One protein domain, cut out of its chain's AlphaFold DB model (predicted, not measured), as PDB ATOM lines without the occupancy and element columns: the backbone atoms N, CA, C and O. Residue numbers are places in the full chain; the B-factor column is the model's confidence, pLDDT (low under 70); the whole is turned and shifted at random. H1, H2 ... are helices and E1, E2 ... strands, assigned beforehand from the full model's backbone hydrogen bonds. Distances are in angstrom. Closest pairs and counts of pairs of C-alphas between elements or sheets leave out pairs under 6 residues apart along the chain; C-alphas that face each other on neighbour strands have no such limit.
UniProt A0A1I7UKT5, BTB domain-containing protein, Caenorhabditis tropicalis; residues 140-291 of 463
ATOM      1  N   THR A 140     -26.335  10.179  66.399       86.56
ATOM      2  CA  THR A 140     -25.758  11.454  66.835       86.56
ATOM      3  C   THR A 140     -24.244  11.419  66.683       86.56
ATOM      4  O   THR A 140     -23.610  10.378  66.855       86.56
ATOM      5  N   PHE A 141     -23.654  12.557  66.343       89.56
ATOM      6  CA  PHE A 141     -22.213  12.737  66.237       89.56
ATOM      7  C   PHE A 141     -21.565  12.785  67.615       89.56
ATOM      8  O   PHE A 141     -22.072  13.420  68.541       89.56
ATOM      9  N   ASN A 142     -20.388  12.177  67.732       91.25
ATOM     10  CA  ASN A 142     -19.570  12.316  68.926       91.25
ATOM     11  C   ASN A 142     -18.785  13.638  68.902       91.25
ATOM     12  O   ASN A 142     -17.749  13.745  68.246       91.25
ATOM     13  N   PHE A 143     -19.247  14.625  69.671       92.19
ATOM     14  CA  PHE A 143     -18.540  15.896  69.868       92.19
ATOM     15  C   PHE A 143     -17.659  15.925  71.126       92.19
ATOM     16  O   PHE A 143     -16.943  16.906  71.355       92.19
ATOM     17  N   ASP A 144     -17.689  14.875  71.946       90.00
ATOM     18  CA  ASP A 144     -16.933  14.803  73.197       90.00
ATOM     19  C   ASP A 144     -15.445  14.532  72.984       90.00
ATOM     20  O   ASP A 144     -14.627  14.886  73.836       90.00
ATOM     21  N   ASP A 145     -15.074  13.982  71.830       91.12
ATOM     22  CA  ASP A 145     -13.701  13.612  71.510       91.12
ATOM     23  C   ASP A 145     -13.123  14.403  70.351       91.12
ATOM     24  O   ASP A 145     -13.815  15.033  69.560       91.12
ATOM     25  N   ARG A 146     -11.794  14.386  70.247       88.94
ATOM     26  CA  ARG A 146     -11.127  14.918  69.059       88.94
ATOM     27  C   ARG A 146     -11.450  14.025  67.867       88.94
ATOM     28  O   ARG A 146     -11.544  12.812  68.017       88.94
ATOM     29  N   MET A 147     -11.572  14.629  66.692       85.25
ATOM     30  CA  MET A 147     -11.773  13.875  65.459       85.25
ATOM     31  C   MET A 147     -10.501  13.133  65.052       85.25
ATOM     32  O   MET A 147      -9.385  13.523  65.421       85.25
ATOM     33  N   PHE A 148     -10.679  12.097  64.235       84.88
ATOM     34  CA  PHE A 148      -9.571  11.334  63.694       84.88
ATOM     35  C   PHE A 148      -8.615  12.242  62.899       84.88
ATOM     36  O   PHE A 148      -9.018  13.029  62.049       84.88
ATOM     37  N   ASP A 149      -7.324  12.146  63.204       81.69
ATOM     38  CA  ASP A 149      -6.230  12.869  62.544       81.69
ATOM     39  C   ASP A 149      -6.331  14.412  62.577       81.69
ATOM     40  O   ASP A 149      -5.630  15.118  61.844       81.69
ATOM     41  N   CYS A 150      -7.141  14.969  63.486       78.50
ATOM     42  CA  CYS A 150      -7.422  16.408  63.541       78.50
ATOM     43  C   CYS A 150      -6.179  17.287  63.779       78.50
ATOM     44  O   CYS A 150      -6.191  18.492  63.517       78.50
ATOM     45  N   GLN A 151      -5.097  16.716  64.321       76.06
ATOM     46  CA  GLN A 151      -3.829  17.421  64.523       76.06
ATOM     47  C   GLN A 151      -3.068  17.632  63.215       76.06
ATOM     48  O   GLN A 151      -2.446  18.678  63.051       76.06
ATOM     49  N   LYS A 152      -3.122  16.661  62.296       77.44
ATOM     50  CA  LYS A 152      -2.467  16.762  60.987       77.44
ATOM     51  C   LYS A 152      -3.309  17.593  60.026       77.44
ATOM     52  O   LYS A 152      -2.769  18.439  59.323       77.44
ATOM     53  N   LYS A 153      -4.630  17.393  60.047       75.94
ATOM     54  CA  LYS A 153      -5.566  18.023  59.104       75.94
ATOM     55  C   LYS A 153      -6.018  19.429  59.468       75.94
ATOM     56  O   LYS A 153      -6.519  20.137  58.603       75.94
ATOM     57  N   ALA A 154      -5.882  19.833  60.732       77.94
ATOM     58  CA  ALA A 154      -6.330  21.146  61.195       77.94
ATOM     59  C   ALA A 154      -7.802  21.471  60.820       77.94
ATOM     60  O   ALA A 154      -8.141  22.609  60.486       77.94
ATOM     61  N   ASN A 155      -8.671  20.456  60.856       78.00
ATOM     62  CA  ASN A 155     -10.049  20.484  60.357       78.00
ATOM     63  C   ASN A 155     -11.110  20.578  61.471       78.00
ATOM     64  O   ASN A 155     -12.280  20.311  61.215       78.00
ATOM     65  N   MET A 156     -10.736  20.949  62.699       87.94
ATOM     66  CA  MET A 156     -11.638  20.938  63.857       87.94
ATOM     67  C   MET A 156     -11.977  22.346  64.361       87.94
ATOM     68  O   MET A 156     -11.099  23.198  64.519       87.94
ATOM     69  N   ILE A 157     -13.246  22.572  64.698       89.56
ATOM     70  CA  ILE A 157     -13.684  23.716  65.510       89.56
ATOM     71  C   ILE A 157     -14.126  23.175  66.868       89.56
ATOM     72  O   ILE A 157     -15.002  22.322  66.938       89.56
ATOM     73  N   SER A 158     -13.516  23.669  67.942       91.38
ATOM     74  CA  SER A 158     -13.869  23.322  69.316       91.38
ATOM     75  C   SER A 158     -14.663  24.453  69.958       91.38
ATOM     76  O   SER A 158     -14.140  25.556  70.115       91.38
ATOM     77  N   PHE A 159     -15.882  24.183  70.398       92.81
ATOM     78  CA  PHE A 159     -16.612  25.065  71.303       92.81
ATOM     79  C   PHE A 159     -16.328  24.657  72.743       92.81
ATOM     80  O   PHE A 159     -16.200  23.464  73.014       92.81
ATOM     81  N   TYR A 160     -16.214  25.610  73.662       92.00
ATOM     82  CA  TYR A 160     -16.009  25.303  75.074       92.00
ATOM     83  C   TYR A 160     -16.843  26.187  75.994       92.00
ATOM     84  O   TYR A 160     -17.143  27.330  75.658       92.00
ATOM     85  N   LYS A 161     -17.195  25.649  77.164       90.69
ATOM     86  CA  LYS A 161     -17.872  26.382  78.235       90.69
ATOM     87  C   LYS A 161     -17.325  25.973  79.595       90.69
ATOM     88  O   LYS A 161     -17.218  24.775  79.874       90.69
ATOM     89  N   ASP A 162     -17.044  26.959  80.437       88.38
ATOM     90  CA  ASP A 162     -16.744  26.730  81.846       88.38
ATOM     91  C   ASP A 162     -18.012  26.295  82.588       88.38
ATOM     92  O   ASP A 162     -19.088  26.882  82.457       88.38
ATOM     93  N   LEU A 163     -17.888  25.228  83.367       84.06
ATOM     94  CA  LEU A 163     -18.944  24.702  84.217       84.06
ATOM     95  C   LEU A 163     -18.811  25.295  85.621       84.06
ATOM     96  O   LEU A 163     -17.709  25.534  86.112       84.06
ATOM     97  N   GLU A 164     -19.936  25.461  86.317       80.62
ATOM     98  CA  GLU A 164     -19.967  26.038  87.674       80.62
ATOM     99  C   GLU A 164     -19.117  25.254  88.690       80.62
ATOM    100  O   GLU A 164     -18.657  25.806  89.687       80.62
ATOM    101  N   ASN A 165     -18.869  23.969  88.425       81.44
ATOM    102  CA  ASN A 165     -18.016  23.107  89.243       81.44
ATOM    103  C   ASN A 165     -16.507  23.268  88.962       81.44
ATOM    104  O   ASN A 165     -15.710  22.498  89.499       81.44
ATOM    105  N   GLY A 166     -16.109  24.228  88.122       78.75
ATOM    106  CA  GLY A 166     -14.721  24.459  87.715       78.75
ATOM    107  C   GLY A 166     -14.208  23.508  86.626       78.75
ATOM    108  O   GLY A 166     -13.020  23.532  86.315       78.75
ATOM    109  N   GLY A 167     -15.072  22.658  86.060       84.38
ATOM    110  CA  GLY A 167     -14.769  21.858  84.872       84.38
ATOM    111  C   GLY A 167     -14.975  22.639  83.572       84.38
ATOM    112  O   GLY A 167     -15.561  23.715  83.572       84.38
ATOM    113  N   MET A 168     -14.546  22.072  82.444       86.88
ATOM    114  CA  MET A 168     -14.824  22.605  81.104       86.88
ATOM    115  C   MET A 168     -15.553  21.555  80.268       86.88
ATOM    116  O   MET A 168     -15.120  20.402  80.213       86.88
ATOM    117  N   LYS A 169     -16.629  21.950  79.581       89.06
ATOM    118  CA  LYS A 169     -17.264  21.141  78.529       89.06
ATOM    119  C   LYS A 169     -16.716  21.573  77.176       89.06
ATOM    120  O   LYS A 169     -16.549  22.766  76.939       89.06
ATOM    121  N   PHE A 170     -16.465  20.606  76.297       90.62
ATOM    122  CA  PHE A 170     -16.044  20.841  74.919       90.62
ATOM    123  C   PHE A 170     -17.025  20.190  73.942       90.62
ATOM    124  O   PHE A 170     -17.523  19.105  74.227       90.62
ATOM    125  N   PHE A 171     -17.225  20.824  72.788       91.88
ATOM    126  CA  PHE A 171     -17.816  20.219  71.594       91.88
ATOM    127  C   PHE A 171     -16.822  20.346  70.452       91.88
ATOM    128  O   PHE A 171     -16.381  21.452  70.144       91.88
ATOM    129  N   ARG A 172     -16.432  19.232  69.848       91.69
ATOM    130  CA  ARG A 172     -15.391  19.169  68.824       91.69
ATOM    131  C   ARG A 172     -16.009  18.762  67.502       91.69
ATOM    132  O   ARG A 172     -16.413  17.623  67.316       91.69
ATOM    133  N   CYS A 173     -16.087  19.727  66.603       89.56
ATOM    134  CA  CYS A 173     -16.905  19.659  65.406       89.56
ATOM    135  C   CYS A 173     -16.066  19.639  64.133       89.56
ATOM    136  O   CYS A 173     -14.950  20.180  64.090       89.56
ATOM    137  N   HIS A 174     -16.657  19.092  63.072       85.31
ATOM    138  CA  HIS A 174     -16.039  19.065  61.759       85.31
ATOM    139  C   HIS A 174     -16.153  20.437  61.097       85.31
ATOM    140  O   HIS A 174     -17.244  20.902  60.762       85.31
ATOM    141  N   LYS A 175     -15.009  21.101  60.881       83.38
ATOM    142  CA  LYS A 175     -14.959  22.465  60.334       83.38
ATOM    143  C   LYS A 175     -15.721  22.573  59.019       83.38
ATOM    144  O   LYS A 175     -16.430  23.550  58.832       83.38
ATOM    145  N   GLN A 176     -15.600  21.575  58.142       78.94
ATOM    146  CA  GLN A 176     -16.182  21.645  56.797       78.94
ATOM    147  C   GLN A 176     -17.707  21.537  56.804       78.94
ATOM    148  O   GLN A 176     -18.352  22.199  55.998       78.94
ATOM    149  N   LEU A 177     -18.276  20.760  57.735       83.00
ATOM    150  CA  LEU A 177     -19.730  20.659  57.886       83.00
ATOM    151  C   LEU A 177     -20.293  21.994  58.387       83.00
ATOM    152  O   LEU A 177     -21.228  22.539  57.812       83.00
ATOM    153  N   LEU A 178     -19.630  22.610  59.367       85.19
ATOM    154  CA  LEU A 178     -20.011  23.940  59.840       85.19
ATOM    155  C   LEU A 178     -19.849  25.033  58.768       85.19
ATOM    156  O   LEU A 178     -20.743  25.865  58.614       85.19
ATOM    157  N   THR A 179     -18.747  25.046  58.009       81.75
ATOM    158  CA  THR A 179     -18.536  26.046  56.944       81.75
ATOM    159  C   THR A 179     -19.491  25.875  55.771       81.75
ATOM    160  O   THR A 179     -19.845  26.874  55.158       81.75
ATOM    161  N   HIS A 180     -19.953  24.652  55.489       80.25
ATOM    162  CA  HIS A 180     -20.976  24.420  54.467       80.25
ATOM    163  C   HIS A 180     -22.268  25.188  54.784       80.25
ATOM    164  O   HIS A 180     -22.876  25.780  53.895       80.25
ATOM    165  N   HIS A 181     -22.655  25.244  56.061       79.31
ATOM    166  CA  HIS A 181     -23.863  25.948  56.484       79.31
ATOM    167  C   HIS A 181     -23.655  27.443  56.758       79.31
ATOM    168  O   HIS A 181     -24.628  28.199  56.781       79.31
ATOM    169  N   SER A 182     -22.422  27.905  57.010       80.94
ATOM    170  CA  SER A 182     -22.188  29.310  57.347       80.94
ATOM    171  C   SER A 182     -20.768  29.811  57.088       80.94
ATOM    172  O   SER A 182     -19.785  29.293  57.624       80.94
ATOM    173  N   THR A 183     -20.689  30.967  56.424       81.19
ATOM    174  CA  THR A 183     -19.448  31.737  56.233       81.19
ATOM    175  C   THR A 183     -18.863  32.279  57.545       81.19
ATOM    176  O   THR A 183     -17.692  32.651  57.607       81.19
ATOM    177  N   TYR A 184     -19.631  32.272  58.644       81.19
ATOM    178  CA  TYR A 184     -19.136  32.628  59.980       81.19
ATOM    179  C   TYR A 184     -17.932  31.766  60.404       81.19
ATOM    180  O   TYR A 184     -17.013  32.235  61.090       81.19
ATOM    181  N   PHE A 185     -17.913  30.505  59.971       80.75
ATOM    182  CA  PHE A 185     -16.851  29.556  60.290       80.75
ATOM    183  C   PHE A 185     -15.681  29.592  59.292       80.75
ATOM    184  O   PHE A 185     -14.641  28.989  59.566       80.75
ATOM    185  N   GLU A 186     -15.805  30.328  58.181       72.31
ATOM    186  CA  GLU A 186     -14.765  30.458  57.147       72.31
ATOM    187  C   GLU A 186     -13.652  31.447  57.537       72.31
ATOM    188  O   GLU A 186     -12.520  31.342  57.057       72.31
ATOM    189  N   PHE A 187     -13.925  32.402  58.434       50.06
ATOM    190  CA  PHE A 187     -12.995  33.499  58.708       50.06
ATOM    191  C   PHE A 187     -11.763  33.098  59.547       50.06
ATOM    192  O   PHE A 187     -11.858  32.831  60.745       50.06
ATOM    193  N   GLY A 188     -10.582  33.217  58.921       51.38
ATOM    194  CA  GLY A 188      -9.435  33.915  59.517       51.38
ATOM    195  C   GLY A 188      -8.448  33.126  60.383       51.38
ATOM    196  O   GLY A 188      -8.134  33.614  61.462       51.38
ATOM    197  N   LEU A 189      -7.956  31.968  59.914       49.25
ATOM    198  CA  LEU A 189      -6.573  31.431  60.038       49.25
ATOM    199  C   LEU A 189      -6.569  29.908  59.725       49.25
ATOM    200  O   LEU A 189      -7.540  29.216  60.048       49.25
ATOM    201  N   PRO A 190      -5.508  29.353  59.107       56.28
ATOM    202  CA  PRO A 190      -5.323  27.902  59.003       56.28
ATOM    203  C   PRO A 190      -5.128  27.310  60.406       56.28
ATOM    204  O   PRO A 190      -4.371  27.864  61.202       56.28
ATOM    205  N   GLY A 191      -5.805  26.205  60.731       66.06
ATOM    206  CA  GLY A 191      -5.710  25.615  62.069       66.06
ATOM    207  C   GLY A 191      -7.034  25.145  62.666       66.06
ATOM    208  O   GLY A 191      -8.119  25.527  62.218       66.06
ATOM    209  N   ASN A 192      -6.907  24.375  63.750       74.19
ATOM    210  CA  ASN A 192      -8.012  24.096  64.662       74.19
ATOM    211  C   ASN A 192      -8.398  25.377  65.418       74.19
ATOM    212  O   ASN A 192      -7.523  26.079  65.929       74.19
ATOM    213  N   ARG A 193      -9.697  25.674  65.510       81.56
ATOM    214  CA  ARG A 193     -10.224  26.891  66.160       81.56
ATOM    215  C   ARG A 193     -10.854  26.557  67.510       81.56
ATOM    216  O   ARG A 193     -11.437  25.489  67.660       81.56
ATOM    217  N   MET A 194     -10.773  27.478  68.469       86.25
ATOM    218  CA  MET A 194     -11.524  27.416  69.727       86.25
ATOM    219  C   MET A 194     -12.488  28.601  69.835       86.25
ATOM    220  O   MET A 194     -12.114  29.722  69.495       86.25
ATOM    221  N   ILE A 195     -13.721  28.348  70.274       88.12
ATOM    222  CA  ILE A 195     -14.784  29.346  70.441       88.12
ATOM    223  C   ILE A 195     -15.411  29.163  71.826       88.12
ATOM    224  O   ILE A 195     -15.800  28.058  72.190       88.12
ATOM    225  N   GLU A 196     -15.500  30.241  72.595       89.06
ATOM    226  CA  GLU A 196     -16.134  30.239  73.916       89.06
ATOM    227  C   GLU A 196     -17.652  30.400  73.803       89.06
ATOM    228  O   GLU A 196     -18.131  31.243  73.042       89.06
ATOM    229  N   LEU A 197     -18.392  29.607  74.577       88.50
ATOM    230  CA  LEU A 197     -19.837  29.718  74.758       88.50
ATOM    231  C   LEU A 197     -20.114  30.516  76.034       88.50
ATOM    232  O   LEU A 197     -19.707  30.115  77.124       88.50
ATOM    233  N   ASN A 198     -20.825  31.632  75.908       79.31
ATOM    234  CA  ASN A 198     -21.080  32.560  77.008       79.31
ATOM    235  C   ASN A 198     -22.470  32.361  77.628       79.31
ATOM    236  O   ASN A 198     -22.604  32.218  78.840       79.31
ATOM    237  N   ASN A 199     -23.514  32.341  76.797       71.44
ATOM    238  CA  ASN A 199     -24.918  32.390  77.236       71.44
ATOM    239  C   ASN A 199     -25.751  31.215  76.709       71.44
ATOM    240  O   ASN A 199     -26.959  31.159  76.932       71.44
ATOM    241  N   GLU A 200     -25.122  30.288  75.999       75.75
ATOM    242  CA  GLU A 200     -25.781  29.173  75.344       75.75
ATOM    243  C   GLU A 200     -26.140  28.095  76.371       75.75
ATOM    244  O   GLU A 200     -25.320  27.698  77.211       75.75
ATOM    245  N   ASP A 201     -27.376  27.613  76.300       82.50
ATOM    246  CA  ASP A 201     -27.774  26.375  76.957       82.50
ATOM    247  C   ASP A 201     -27.100  25.205  76.227       82.50
ATOM    248  O   ASP A 201     -27.226  25.064  75.009       82.50
ATOM    249  N   LEU A 202     -26.352  24.389  76.972       85.62
ATOM    250  CA  LEU A 202     -25.517  23.333  76.402       85.62
ATOM    251  C   LEU A 202     -26.330  22.247  75.696       85.62
ATOM    252  O   LEU A 202     -25.828  21.661  74.743       85.62
ATOM    253  N   GLN A 203     -27.561  21.988  76.142       84.19
ATOM    254  CA  GLN A 203     -28.419  20.982  75.527       84.19
ATOM    255  C   GLN A 203     -28.909  21.463  74.160       84.19
ATOM    256  O   GLN A 203     -28.757  20.759  73.170       84.19
ATOM    257  N   TYR A 204     -29.444  22.684  74.083       83.31
ATOM    258  CA  TYR A 204     -29.892  23.245  72.804       83.31
ATOM    259  C   TYR A 204     -28.730  23.506  71.844       83.31
ATOM    260  O   TYR A 204     -28.904  23.432  70.629       83.31
ATOM    261  N   PHE A 205     -27.545  23.812  72.375       88.88
ATOM    262  CA  PHE A 205     -26.356  23.980  71.552       88.88
ATOM    263  C   PHE A 205     -25.866  22.652  70.966       88.88
ATOM    264  O   PHE A 205     -25.513  22.616  69.790       88.88
ATOM    265  N   ASP A 206     -25.902  21.562  71.739       88.62
ATOM    266  CA  ASP A 206     -25.657  20.218  71.209       88.62
ATOM    267  C   ASP A 206     -26.662  19.879  70.100       88.62
ATOM    268  O   ASP A 206     -26.242  19.569  68.989       88.62
ATOM    269  N   GLU A 207     -27.969  20.079  70.332       84.38
ATOM    270  CA  GLU A 207     -28.995  19.860  69.299       84.38
ATOM    271  C   GLU A 207     -28.704  20.656  68.011       84.38
ATOM    272  O   GLU A 207     -28.806  20.129  66.902       84.38
ATOM    273  N   PHE A 208     -28.307  21.926  68.148       86.50
ATOM    274  CA  PHE A 208     -27.913  22.778  67.026       86.50
ATOM    275  C   PHE A 208     -26.710  22.216  66.260       86.50
ATOM    276  O   PHE A 208     -26.720  22.196  65.025       86.50
ATOM    277  N   LEU A 209     -25.669  21.770  66.968       89.25
ATOM    278  CA  LEU A 209     -24.475  21.213  66.341       89.25
ATOM    279  C   LEU A 209     -24.802  19.919  65.607       89.25
ATOM    280  O   LEU A 209     -24.391  19.760  64.464       89.25
ATOM    281  N   GLN A 210     -25.572  19.036  66.228       87.25
ATOM    282  CA  GLN A 210     -26.012  17.780  65.637       87.25
ATOM    283  C   GLN A 210     -26.785  18.026  64.331       87.25
ATOM    284  O   GLN A 210     -26.419  17.473  63.292       87.25
ATOM    285  N   LEU A 211     -27.763  18.943  64.336       80.75
ATOM    286  CA  LEU A 211     -28.488  19.363  63.127       80.75
ATOM    287  C   LEU A 211     -27.545  19.935  62.056       80.75
ATOM    288  O   LEU A 211     -27.656  19.589  60.884       80.75
ATOM    289  N   SER A 212     -26.575  20.756  62.464       82.94
ATOM    290  CA  SER A 212     -25.566  21.348  61.567       82.94
ATOM    291  C   SER A 212     -24.546  20.337  61.030       82.94
ATOM    292  O   SER A 212     -23.725  20.686  60.189       82.94
ATOM    293  N   HIS A 213     -24.537  19.107  61.543       81.62
ATOM    294  CA  HIS A 213     -23.721  18.007  61.027       81.62
ATOM    295  C   HIS A 213     -24.577  16.956  60.304       81.62
ATOM    296  O   HIS A 213     -24.040  15.960  59.832       81.62
ATOM    297  N   GLY A 214     -25.889  17.186  60.175       76.19
ATOM    298  CA  GLY A 214     -26.815  16.310  59.457       76.19
ATOM    299  C   GLY A 214     -27.560  15.293  60.328       76.19
ATOM    300  O   GLY A 214     -28.351  14.517  59.791       76.19
ATOM    301  N   ALA A 215     -27.367  15.291  61.653       76.31
ATOM    302  CA  ALA A 215     -28.145  14.443  62.557       76.31
ATOM    303  C   ALA A 215     -29.582  14.965  62.705       76.31
ATOM    304  O   ALA A 215     -29.843  16.167  62.666       76.31
ATOM    305  N   ARG A 216     -30.540  14.053  62.899       69.50
ATOM    306  CA  ARG A 216     -31.979  14.359  62.846       69.50
ATOM    307  C   ARG A 216     -32.664  14.187  64.184       69.50
ATOM    308  O   ARG A 216     -33.432  13.260  64.386       69.50
ATOM    309  N   ILE A 217     -32.425  15.135  65.078       63.22
ATOM    310  CA  ILE A 217     -32.863  15.052  66.480       63.22
ATOM    311  C   ILE A 217     -34.384  15.172  66.653       63.22
ATOM    312  O   ILE A 217     -34.924  14.917  67.727       63.22
ATOM    313  N   ARG A 218     -35.126  15.534  65.599       56.88
ATOM    314  CA  ARG A 218     -36.594  15.544  65.615       56.88
ATOM    315  C   ARG A 218     -37.118  15.058  64.264       56.88
ATOM    316  O   ARG A 218     -36.646  15.536  63.238       56.88
ATOM    317  N   GLN A 219     -38.083  14.131  64.272       50.19
ATOM    318  CA  GLN A 219     -38.689  13.428  63.115       50.19
ATOM    319  C   GLN A 219     -39.484  14.336  62.151       50.19
ATOM    320  O   GLN A 219     -40.559  13.988  61.671       50.19
ATOM    321  N   TYR A 220     -39.019  15.554  61.909       46.31
ATOM    322  CA  TYR A 220     -39.850  16.598  61.348       46.31
ATOM    323  C   TYR A 220     -39.408  17.099  59.991       46.31
ATOM    324  O   TYR A 220     -39.902  18.150  59.669       46.31
ATOM    325  N   ASP A 221     -38.620  16.430  59.150       45.94
ATOM    326  CA  ASP A 221     -38.457  16.899  57.760       45.94
ATOM    327  C   ASP A 221     -38.174  15.755  56.776       45.94
ATOM    328  O   ASP A 221     -37.745  14.670  57.167       45.94
ATOM    329  N   ALA A 222     -38.496  15.996  55.498       49.56
ATOM    330  CA  ALA A 222     -38.224  15.086  54.384       49.56
ATOM    331  C   ALA A 222     -36.730  14.722  54.315       49.56
ATOM    332  O   ALA A 222     -35.886  15.466  54.816       49.56
ATOM    333  N   PHE A 223     -36.390  13.582  53.699       62.31
ATOM    334  CA  PHE A 223     -35.038  13.032  53.766       62.31
ATOM    335  C   PHE A 223     -34.019  13.806  52.910       62.31
ATOM    336  O   PHE A 223     -33.593  13.313  51.877       62.31
ATOM    337  N   HIS A 224     -33.582  14.982  53.367       65.69
ATOM    338  CA  HIS A 224     -32.412  15.697  52.850       65.69
ATOM    339  C   HIS A 224     -31.277  15.676  53.881       65.69
ATOM    340  O   HIS A 224     -31.517  15.669  55.093       65.69
ATOM    341  N   GLY A 225     -30.034  15.598  53.429       69.50
ATOM    342  CA  GLY A 225     -28.891  15.512  54.326       69.50
ATOM    343  C   GLY A 225     -27.585  15.825  53.625       69.50
ATOM    344  O   GLY A 225     -27.508  15.855  52.398       69.50
ATOM    345  N   VAL A 226     -26.566  16.065  54.441       71.94
ATOM    346  CA  VAL A 226     -25.203  16.312  53.988       71.94
ATOM    347  C   VAL A 226     -24.287  15.354  54.739       71.94
ATOM    348  O   VAL A 226     -24.318  15.299  55.965       71.94
ATOM    349  N   CYS A 227     -23.470  14.604  54.007       76.31
ATOM    350  CA  CYS A 227     -22.442  13.732  54.562       76.31
ATOM    351  C   CYS A 227     -21.065  14.195  54.100       76.31
ATOM    352  O   CYS A 227     -20.876  14.574  52.946       76.31
ATOM    353  N   PHE A 228     -20.083  14.119  54.996       76.81
ATOM    354  CA  PHE A 228     -18.693  14.391  54.661       76.81
ATOM    355  C   PHE A 228     -17.855  13.116  54.758       76.81
ATOM    356  O   PHE A 228     -17.735  12.519  55.828       76.81
ATOM    357  N   PHE A 229     -17.254  12.719  53.640       76.69
ATOM    358  CA  PHE A 229     -16.311  11.610  53.575       76.69
ATOM    359  C   PHE A 229     -14.898  12.146  53.788       76.69
ATOM    360  O   PHE A 229     -14.276  12.701  52.880       76.69
ATOM    361  N   GLU A 230     -14.389  12.006  55.013       74.00
ATOM    362  CA  GLU A 230     -13.006  12.355  55.336       74.00
ATOM    363  C   GLU A 230     -12.012  11.421  54.637       74.00
ATOM    364  O   GLU A 230     -12.249  10.221  54.595       74.00
ATOM    365  N   ASN A 231     -10.842  11.928  54.228       73.94
ATOM    366  CA  ASN A 231      -9.805  11.135  53.540       73.94
ATOM    367  C   ASN A 231     -10.308  10.517  52.229       73.94
ATOM    368  O   ASN A 231      -9.952   9.393  51.888       73.94
ATOM    369  N   ALA A 232     -11.197  11.212  51.518       77.44
ATOM    370  CA  ALA A 232     -11.795  10.680  50.302       77.44
ATOM    371  C   ALA A 232     -10.723  10.322  49.265       77.44
ATOM    372  O   ALA A 232     -10.857   9.301  48.609       77.44
ATOM    373  N   ARG A 233      -9.629  11.096  49.176       74.31
ATOM    374  CA  ARG A 233      -8.504  10.779  48.284       74.31
ATOM    375  C   ARG A 233      -7.857   9.442  48.649       74.31
ATOM    376  O   ARG A 233      -7.715   8.588  47.787       74.31
ATOM    377  N   GLU A 234      -7.515   9.232  49.917       76.62
ATOM    378  CA  GLU A 234      -6.936   7.965  50.373       76.62
ATOM    379  C   GLU A 234      -7.920   6.799  50.201       76.62
ATOM    380  O   GLU A 234      -7.517   5.702  49.831       76.62
ATOM    381  N   HIS A 235      -9.214   7.039  50.428       76.75
ATOM    382  CA  HIS A 235     -10.254   6.034  50.225       76.75
ATOM    383  C   HIS A 235     -10.445   5.646  48.750       76.75
ATOM    384  O   HIS A 235     -10.741   4.483  48.471       76.75
ATOM    385  N   MET A 236     -10.233   6.588  47.822       72.88
ATOM    386  CA  MET A 236     -10.197   6.328  46.375       72.88
ATOM    387  C   MET A 236      -8.978   5.490  45.995       72.88
ATOM    388  O   MET A 236      -9.126   4.490  45.301       72.88
ATOM    389  N   GLU A 237      -7.790   5.873  46.473       71.81
ATOM    390  CA  GLU A 237      -6.533   5.176  46.168       71.81
ATOM    391  C   GLU A 237      -6.522   3.728  46.695       71.81
ATOM    392  O   GLU A 237      -6.016   2.828  46.023       71.81
ATOM    393  N   ASP A 238      -7.093   3.501  47.883       72.12
ATOM    394  CA  ASP A 238      -7.078   2.207  48.572       72.12
ATOM    395  C   ASP A 238      -8.341   1.344  48.325       72.12
ATOM    396  O   ASP A 238      -8.419   0.245  48.881       72.12
ATOM    397  N   ASP A 239      -9.328   1.815  47.545       70.44
ATOM    398  CA  ASP A 239     -10.628   1.141  47.318       70.44
ATOM    399  C   ASP A 239     -11.304   0.708  48.634       70.44
ATOM    400  O   ASP A 239     -11.627  -0.460  48.861       70.44
ATOM    401  N   ASN A 240     -11.435   1.646  49.577       73.19
ATOM    402  CA  ASN A 240     -11.916   1.331  50.926       73.19
ATOM    403  C   ASN A 240     -12.843   2.400  51.515       73.19
ATOM    404  O   ASN A 240     -12.778   2.708  52.713       73.19
ATOM    405  N   PHE A 241     -13.711   2.964  50.672       76.75
ATOM    406  CA  PHE A 241     -14.712   3.920  51.123       76.75
ATOM    407  C   PHE A 241     -15.585   3.338  52.235       76.75
ATOM    408  O   PHE A 241     -16.081   2.219  52.119       76.75
ATOM    409  N   PRO A 242     -15.778   4.091  53.324       75.19
ATOM    410  CA  PRO A 242     -16.588   3.614  54.420       75.19
ATOM    411  C   PRO A 242     -18.075   3.879  54.196       75.19
ATOM    412  O   PRO A 242     -18.446   4.951  53.724       75.19
ATOM    413  N   ASP A 243     -18.914   2.979  54.693       79.50
ATOM    414  CA  ASP A 243     -20.352   3.206  54.787       79.50
ATOM    415  C   ASP A 243     -20.666   4.226  55.896       79.50
ATOM    416  O   ASP A 243     -20.120   4.173  57.009       79.50
ATOM    417  N   ILE A 244     -21.512   5.209  55.579       77.69
ATOM    418  CA  ILE A 244     -21.960   6.238  56.522       77.69
ATOM    419  C   ILE A 244     -23.450   6.025  56.806       77.69
ATOM    420  O   ILE A 244     -24.258   6.262  55.911       77.69
ATOM    421  N   PRO A 245     -23.848   5.638  58.031       75.56
ATOM    422  CA  PRO A 245     -25.247   5.573  58.424       75.56
ATOM    423  C   PRO A 245     -25.940   6.924  58.236       75.56
ATOM    424  O   PRO A 245     -25.483   7.945  58.747       75.56
ATOM    425  N   ILE A 246     -27.064   6.918  57.523       77.50
ATOM    426  CA  ILE A 246     -27.906   8.100  57.278       77.50
ATOM    427  C   ILE A 246     -29.254   8.031  58.011       77.50
ATOM    428  O   ILE A 246     -30.095   8.920  57.858       77.50
ATOM    429  N   GLY A 247     -29.444   7.001  58.841       72.88
ATOM    430  CA  GLY A 247     -30.578   6.857  59.753       72.88
ATOM    431  C   GLY A 247     -31.727   6.012  59.200       72.88
ATOM    432  O   GLY A 247     -31.511   5.026  58.493       72.88
ATOM    433  N   THR A 248     -32.950   6.380  59.581       75.31
ATOM    434  CA  THR A 248     -34.169   5.583  59.365       75.31
ATOM    435  C   THR A 248     -35.065   6.215  58.309       75.31
ATOM    436  O   THR A 248     -35.771   7.168  58.622       75.31
ATOM    437  N   ILE A 249     -35.083   5.685  57.085       78.31
ATOM    438  CA  ILE A 249     -35.892   6.210  55.969       78.31
ATOM    439  C   ILE A 249     -37.138   5.348  55.791       78.31
ATOM    440  O   ILE A 249     -37.038   4.124  55.710       78.31
ATOM    441  N   GLY A 250     -38.320   5.961  55.730       76.44
ATOM    442  CA  GLY A 250     -39.587   5.249  55.557       76.44
ATOM    443  C   GLY A 250     -39.925   4.298  56.699       76.44
ATOM    444  O   GLY A 250     -40.572   3.281  56.473       76.44
ATOM    445  N   GLY A 251     -39.446   4.587  57.914       75.00
ATOM    446  CA  GLY A 251     -39.575   3.689  59.068       75.00
ATOM    447  C   GLY A 251     -38.656   2.459  59.020       75.00
ATOM    448  O   GLY A 251     -38.784   1.579  59.866       75.00
ATOM    449  N   ILE A 252     -37.734   2.387  58.054       77.12
ATOM    450  CA  ILE A 252     -36.766   1.296  57.901       77.12
ATOM    451  C   ILE A 252     -35.403   1.788  58.385       77.12
ATOM    452  O   ILE A 252     -34.905   2.797  57.894       77.12
ATOM    453  N   GLU A 253     -34.808   1.099  59.356       75.12
ATOM    454  CA  GLU A 253     -33.481   1.417  59.902       75.12
ATOM    455  C   GLU A 253     -32.346   0.878  59.015       75.12
ATOM    456  O   GLU A 253     -32.562   0.030  58.148       75.12
ATOM    457  N   GLY A 254     -31.116   1.330  59.273       75.12
ATOM    458  CA  GLY A 254     -29.912   0.760  58.659       75.12
ATOM    459  C   GLY A 254     -29.600   1.285  57.260       75.12
ATOM    460  O   GLY A 254     -28.888   0.623  56.510       75.12
ATOM    461  N   TRP A 255     -30.119   2.458  56.891       79.19
ATOM    462  CA  TRP A 255     -29.697   3.098  55.653       79.19
ATOM    463  C   TRP A 255     -28.290   3.647  55.801       79.19
ATOM    464  O   TRP A 255     -27.980   4.355  56.763       79.19
ATOM    465  N   GLU A 256     -27.467   3.369  54.801       83.88
ATOM    466  CA  GLU A 256     -26.091   3.827  54.717       83.88
ATOM    467  C   GLU A 256     -25.862   4.479  53.354       83.88
ATOM    468  O   GLU A 256     -26.366   4.023  52.325       83.88
ATOM    469  N   LEU A 257     -25.116   5.576  53.356       82.75
ATOM    470  CA  LEU A 257     -24.564   6.173  52.158       82.75
ATOM    471  C   LEU A 257     -23.192   5.549  51.919       82.75
ATOM    472  O   LEU A 257     -22.292   5.672  52.755       82.75
ATOM    473  N   SER A 258     -23.045   4.902  50.769       79.44
ATOM    474  CA  SER A 258     -21.813   4.255  50.340       79.44
ATOM    475  C   SER A 258     -21.383   4.772  48.973       79.44
ATOM    476  O   SER A 258     -22.174   5.325  48.202       79.44
ATOM    477  N   PHE A 259     -20.098   4.611  48.684       75.94
ATOM    478  CA  PHE A 259     -19.508   4.979  47.409       75.94
ATOM    479  C   PHE A 259     -19.134   3.715  46.641       75.94
ATOM    480  O   PHE A 259     -18.287   2.943  47.084       75.94
ATOM    481  N   ASP A 260     -19.763   3.513  45.482       70.31
ATOM    482  CA  ASP A 260     -19.385   2.448  44.556       70.31
ATOM    483  C   ASP A 260     -18.302   2.949  43.593       70.31
ATOM    484  O   ASP A 260     -18.492   3.899  42.824       70.31
ATOM    485  N   ASN A 261     -17.166   2.257  43.606       63.56
ATOM    486  CA  ASN A 261     -16.006   2.542  42.772       63.56
ATOM    487  C   ASN A 261     -16.245   2.380  41.264       63.56
ATOM    488  O   ASN A 261     -15.464   2.893  40.457       63.56
ATOM    489  N   THR A 262     -17.352   1.759  40.840       64.50
ATOM    490  CA  THR A 262     -17.733   1.735  39.419       64.50
ATOM    491  C   THR A 262     -18.054   3.131  38.870       64.50
ATOM    492  O   THR A 262     -17.798   3.399  37.693       64.50
ATOM    493  N   PHE A 263     -18.565   4.038  39.710       57.22
ATOM    494  CA  PHE A 263     -18.885   5.413  39.325       57.22
ATOM    495  C   PHE A 263     -17.625   6.293  39.261       57.22
ATOM    496  O   PHE A 263     -17.508   7.136  38.373       57.22
ATOM    497  N   PHE A 264     -16.648   6.047  40.140       57.44
ATOM    498  CA  PHE A 264     -15.436   6.864  40.286       57.44
ATOM    499  C   PHE A 264     -14.388   6.665  39.211       57.44
ATOM    500  O   PHE A 264     -13.847   7.649  38.719       57.44
ATOM    501  N   ASN A 265     -14.155   5.425  38.776       60.78
ATOM    502  CA  ASN A 265     -13.186   5.138  37.710       60.78
ATOM    503  C   ASN A 265     -13.492   5.895  36.402       60.78
ATOM    504  O   ASN A 265     -12.670   5.953  35.493       60.78
ATOM    505  N   ARG A 266     -14.698   6.462  36.284       58.97
ATOM    506  CA  ARG A 266     -15.127   7.278  35.153       58.97
ATOM    507  C   ARG A 266     -14.784   8.771  35.287       58.97
ATOM    508  O   ARG A 266     -14.752   9.440  34.259       58.97
ATOM    509  N   PHE A 267     -14.543   9.272  36.499       62.66
ATOM    510  CA  PHE A 267     -14.383  10.702  36.809       62.66
ATOM    511  C   PHE A 267     -13.221  11.004  37.774       62.66
ATOM    512  O   PHE A 267     -13.139  12.106  38.305       62.66
ATOM    513  N   GLU A 268     -12.319  10.050  38.005       67.00
ATOM    514  CA  GLU A 268     -11.208  10.152  38.964       67.00
ATOM    515  C   GLU A 268     -10.383  11.441  38.795       67.00
ATOM    516  O   GLU A 268     -10.184  12.174  39.762       67.00
ATOM    517  N   GLU A 269      -9.985  11.780  37.565       70.44
ATOM    518  CA  GLU A 269      -9.228  13.011  37.280       70.44
ATOM    519  C   GLU A 269     -10.021  14.287  37.616       70.44
ATOM    520  O   GLU A 269      -9.444  15.267  38.076       70.44
ATOM    521  N   GLU A 270     -11.344  14.276  37.435       76.56
ATOM    522  CA  GLU A 270     -12.214  15.429  37.689       76.56
ATOM    523  C   GLU A 270     -12.467  15.633  39.190       76.56
ATOM    524  O   GLU A 270     -12.516  16.767  39.663       76.56
ATOM    525  N   TRP A 271     -12.588  14.542  39.952       74.00
ATOM    526  CA  TRP A 271     -12.825  14.587  41.397       74.00
ATOM    527  C   TRP A 271     -11.555  14.880  42.193       74.00
ATOM    528  O   TRP A 271     -11.633  15.533  43.233       74.00
ATOM    529  N   LEU A 272     -10.396  14.396  41.734       74.25
ATOM    530  CA  LEU A 272      -9.111  14.614  42.408       74.25
ATOM    531  C   LEU A 272      -8.528  16.008  42.166       74.25
ATOM    532  O   LEU A 272      -7.692  16.453  42.962       74.25
ATOM    533  N   ASP A 273      -8.960  16.680  41.102       77.12
ATOM    534  CA  ASP A 273      -8.594  18.060  40.816       77.12
ATOM    535  C   ASP A 273      -9.328  19.025  41.763       77.12
ATOM    536  O   ASP A 273     -10.537  19.253  41.676       77.12
ATOM    537  N   GLU A 274      -8.566  19.605  42.692       71.69
ATOM    538  CA  GLU A 274      -9.066  20.563  43.680       71.69
ATOM    539  C   GLU A 274      -9.608  21.850  43.032       71.69
ATOM    540  O   GLU A 274     -10.440  22.521  43.646       71.69
ATOM    541  N   GLU A 275      -9.216  22.187  41.791       79.25
ATOM    542  CA  GLU A 275      -9.775  23.337  41.063       79.25
ATOM    543  C   GLU A 275     -11.254  23.137  40.703       79.25
ATOM    544  O   GLU A 275     -12.001  24.115  40.614       79.25
ATOM    545  N   ASN A 276     -11.708  21.885  40.575       81.31
ATOM    546  CA  ASN A 276     -13.110  21.566  40.296       81.31
ATOM    547  C   ASN A 276     -14.001  21.665  41.545       81.31
ATOM    548  O   ASN A 276     -15.226  21.676  41.433       81.31
ATOM    549  N   GLY A 277     -13.409  21.752  42.742       76.56
ATOM    550  CA  GLY A 277     -14.125  21.987  43.998       76.56
ATOM    551  C   GLY A 277     -14.846  20.772  44.599       76.56
ATOM    552  O   GLY A 277     -15.444  20.905  45.666       76.56
ATOM    553  N   TYR A 278     -14.773  19.588  43.979       77.50
ATOM    554  CA  TYR A 278     -15.351  18.349  44.527       77.50
ATOM    555  C   TYR A 278     -14.581  17.827  45.748       77.50
ATOM    556  O   TYR A 278     -15.183  17.370  46.722       77.50
ATOM    557  N   LEU A 279     -13.250  17.934  45.720       78.00
ATOM    558  CA  LEU A 279     -12.374  17.564  46.826       78.00
ATOM    559  C   LEU A 279     -11.944  18.818  47.588       78.00
ATOM    560  O   LEU A 279     -11.182  19.640  47.090       78.00
ATOM    561  N   THR A 280     -12.405  18.954  48.830       69.25
ATOM    562  CA  THR A 280     -12.023  20.068  49.708       69.25
ATOM    563  C   THR A 280     -11.344  19.511  50.956       69.25
ATOM    564  O   THR A 280     -11.905  18.661  51.643       69.25
ATOM    565  N   ASN A 281     -10.128  19.977  51.267       68.38
ATOM    566  CA  ASN A 281      -9.300  19.502  52.392       68.38
ATOM    567  C   ASN A 281      -9.184  17.962  52.482       68.38
ATOM    568  O   ASN A 281      -9.251  17.388  53.571       68.38
ATOM    569  N   GLY A 282      -9.042  17.285  51.337       71.12
ATOM    570  CA  GLY A 282      -8.899  15.825  51.282       71.12
ATOM    571  C   GLY A 282     -10.172  15.040  51.614       71.12
ATOM    572  O   GLY A 282     -10.087  13.856  51.930       71.12
ATOM    573  N   GLY A 283     -11.352  15.660  51.566       75.94
ATOM    574  CA  GLY A 283     -12.625  14.950  51.663       75.94
ATOM    575  C   GLY A 283     -13.674  15.476  50.694       75.94
ATOM    576  O   GLY A 283     -13.504  16.536  50.087       75.94
ATOM    577  N   VAL A 284     -14.747  14.706  50.546       79.62
ATOM    578  CA  VAL A 284     -15.861  15.007  49.642       79.62
ATOM    579  C   VAL A 284     -17.123  15.235  50.460       79.62
ATOM    580  O   VAL A 284     -17.434  14.469  51.373       79.62
ATOM    581  N   LEU A 285     -17.850  16.292  50.112       80.12
ATOM    582  CA  LEU A 285     -19.162  16.594  50.662       80.12
ATOM    583  C   LEU A 285     -20.242  16.079  49.707       80.12
ATOM    584  O   LEU A 285     -20.256  16.460  48.540       80.12
ATOM    585  N   ILE A 286     -21.148  15.243  50.204       80.19
ATOM    586  CA  ILE A 286     -22.293  14.739  49.446       80.19
ATOM    587  C   ILE A 286     -23.575  15.274  50.055       80.19
ATOM    588  O   ILE A 286     -23.870  15.021  51.221       80.19
ATOM    589  N   GLU A 287     -24.345  15.979  49.237       81.44
ATOM    590  CA  GLU A 287     -25.733  16.318  49.517       81.44
ATOM    591  C   GLU A 287     -26.637  15.263  48.872       81.44
ATOM    592  O   GLU A 287     -26.443  14.891  47.712       81.44
ATOM    593  N   TYR A 288     -27.610  14.757  49.623       78.62
ATOM    594  CA  TYR A 288     -28.529  13.727  49.149       78.62
ATOM    595  C   TYR A 288     -29.970  14.032  49.552       78.62
ATOM    596  O   TYR A 288     -30.234  14.636  50.593       78.62
ATOM    597  N   GLY A 289     -30.900  13.574  48.711       76.62
ATOM    598  CA  GLY A 289     -32.342  13.654  48.910       76.62
ATOM    599  C   GLY A 289     -32.992  12.312  48.578       76.62
ATOM    600  O   GLY A 289     -32.851  11.833  47.455       76.62
ATOM    601  N   ILE A 290     -33.684  11.696  49.535       78.00
ATOM    602  CA  ILE A 290     -34.370  10.408  49.357       78.00
ATOM    603  C   ILE A 290     -35.835  10.583  49.750       78.00
ATOM    604  O   ILE A 290     -36.143  11.175  50.777       78.00
ATOM    605  N   GLN A 291     -36.752  10.045  48.952       79.38
ATOM    606  CA  GLN A 291     -38.157   9.908  49.323       79.38
ATOM    607  C   GLN A 291     -38.570   8.464  49.066       79.38
ATOM    608  O   GLN A 291     -38.526   7.993  47.930       79.38
TER     609      GLN A 291
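This is residues 140 to 291 of the 463 residues of the protein "BTB domain-containing protein" of Caenorhabditis tropicalis (UniProt A0A1I7UKT5). Two lobes stand side by side: in one, the sheet E2 E1 E3 has H3 lying along one face; in the other, the pair E4 E7 and the hairpin E5 E6 run lengthwise, with the short helices H4, H5 and H6 at one end. H2 sits between the lobes, and H1 is a short turn before E1. The 152 printed residues have six named helices and seven named strands, in the order H1 E1 E2 H2 E3 H3 E4 H4 E5 E6 H5 H6 E7; the class is mixed, helices and strands. The sheet in the order E2 E1 E3 is mixed, with E2 and E1 antiparallel and E1 and E3 parallel, while the two-strand sheets E4 E7 and E5 E6 are each antiparallel. The whole is compact, with a radius of gyration of the C-alphas of 17.0 A and spans of 55 by 41 by 25 A.

H1, residues 150 to 153, is only just not on the sheet of E2, residues 168 to 174, E1, residues 156 to 162, and E3, residues 193 to 196. E1 and E2 form a hairpin, with N 159 and O 171 2.8 A apart; E1 and E3 are parallel, with N 158 and O 193 2.8 A apart. H2, residues 175 to 181, only grazes this sheet. H3, residues 202 to 212, is on it at a height over the sheet of 10.5 A and runs along the strands, at 3 degrees to E2 on the local plane. H2 and H3 only just touch, with 3 pairs of C-alphas within 8 A, closest Leu 178 and Ser 212 at 6.4 A; they are about perpendicular, at 77 degrees. E4, residues 223 to 229, and E7, residues 283 to 290, are antiparallel, with N 227 and O 286 2.8 A apart. The closest C-alphas of H2 and E4 are those of Leu 177 and Phe 228, 7.1 A. E5, residues 244 to 249, and E6, residues 252 to 257, form a hairpin, with N 246 and O 255 2.8 A apart. H4, residues 232 to 237, is close but not clearly touching to H5, residues 261 to 264, and to H6, residues 268 to 272. In H3, H4 and H6 every O i to N i+4 pair is within hydrogen-bond range, in H2 2 of 3; H1 and H5 are too short for such a pair.

E1 begins at C-alpha 156 (-11.638, 20.938, 63.857) and is 19.6 A long, E2 19.7 A, H3 15.0 A and E4 18.8 A. E7, 22.3 A, ends at C-alpha 290 (-34.370, 10.408, 49.357).

The C-alphas of Asn 165 and Arg 266, the two farthest apart, are 56.4 A apart. The printed part has no cut; the link H2 to E3 is long. Mean pLDDT of the printed part is 77.2; residues 187 to 191, 216 to 225, 261 to 268 and 280 to 281 are under 70.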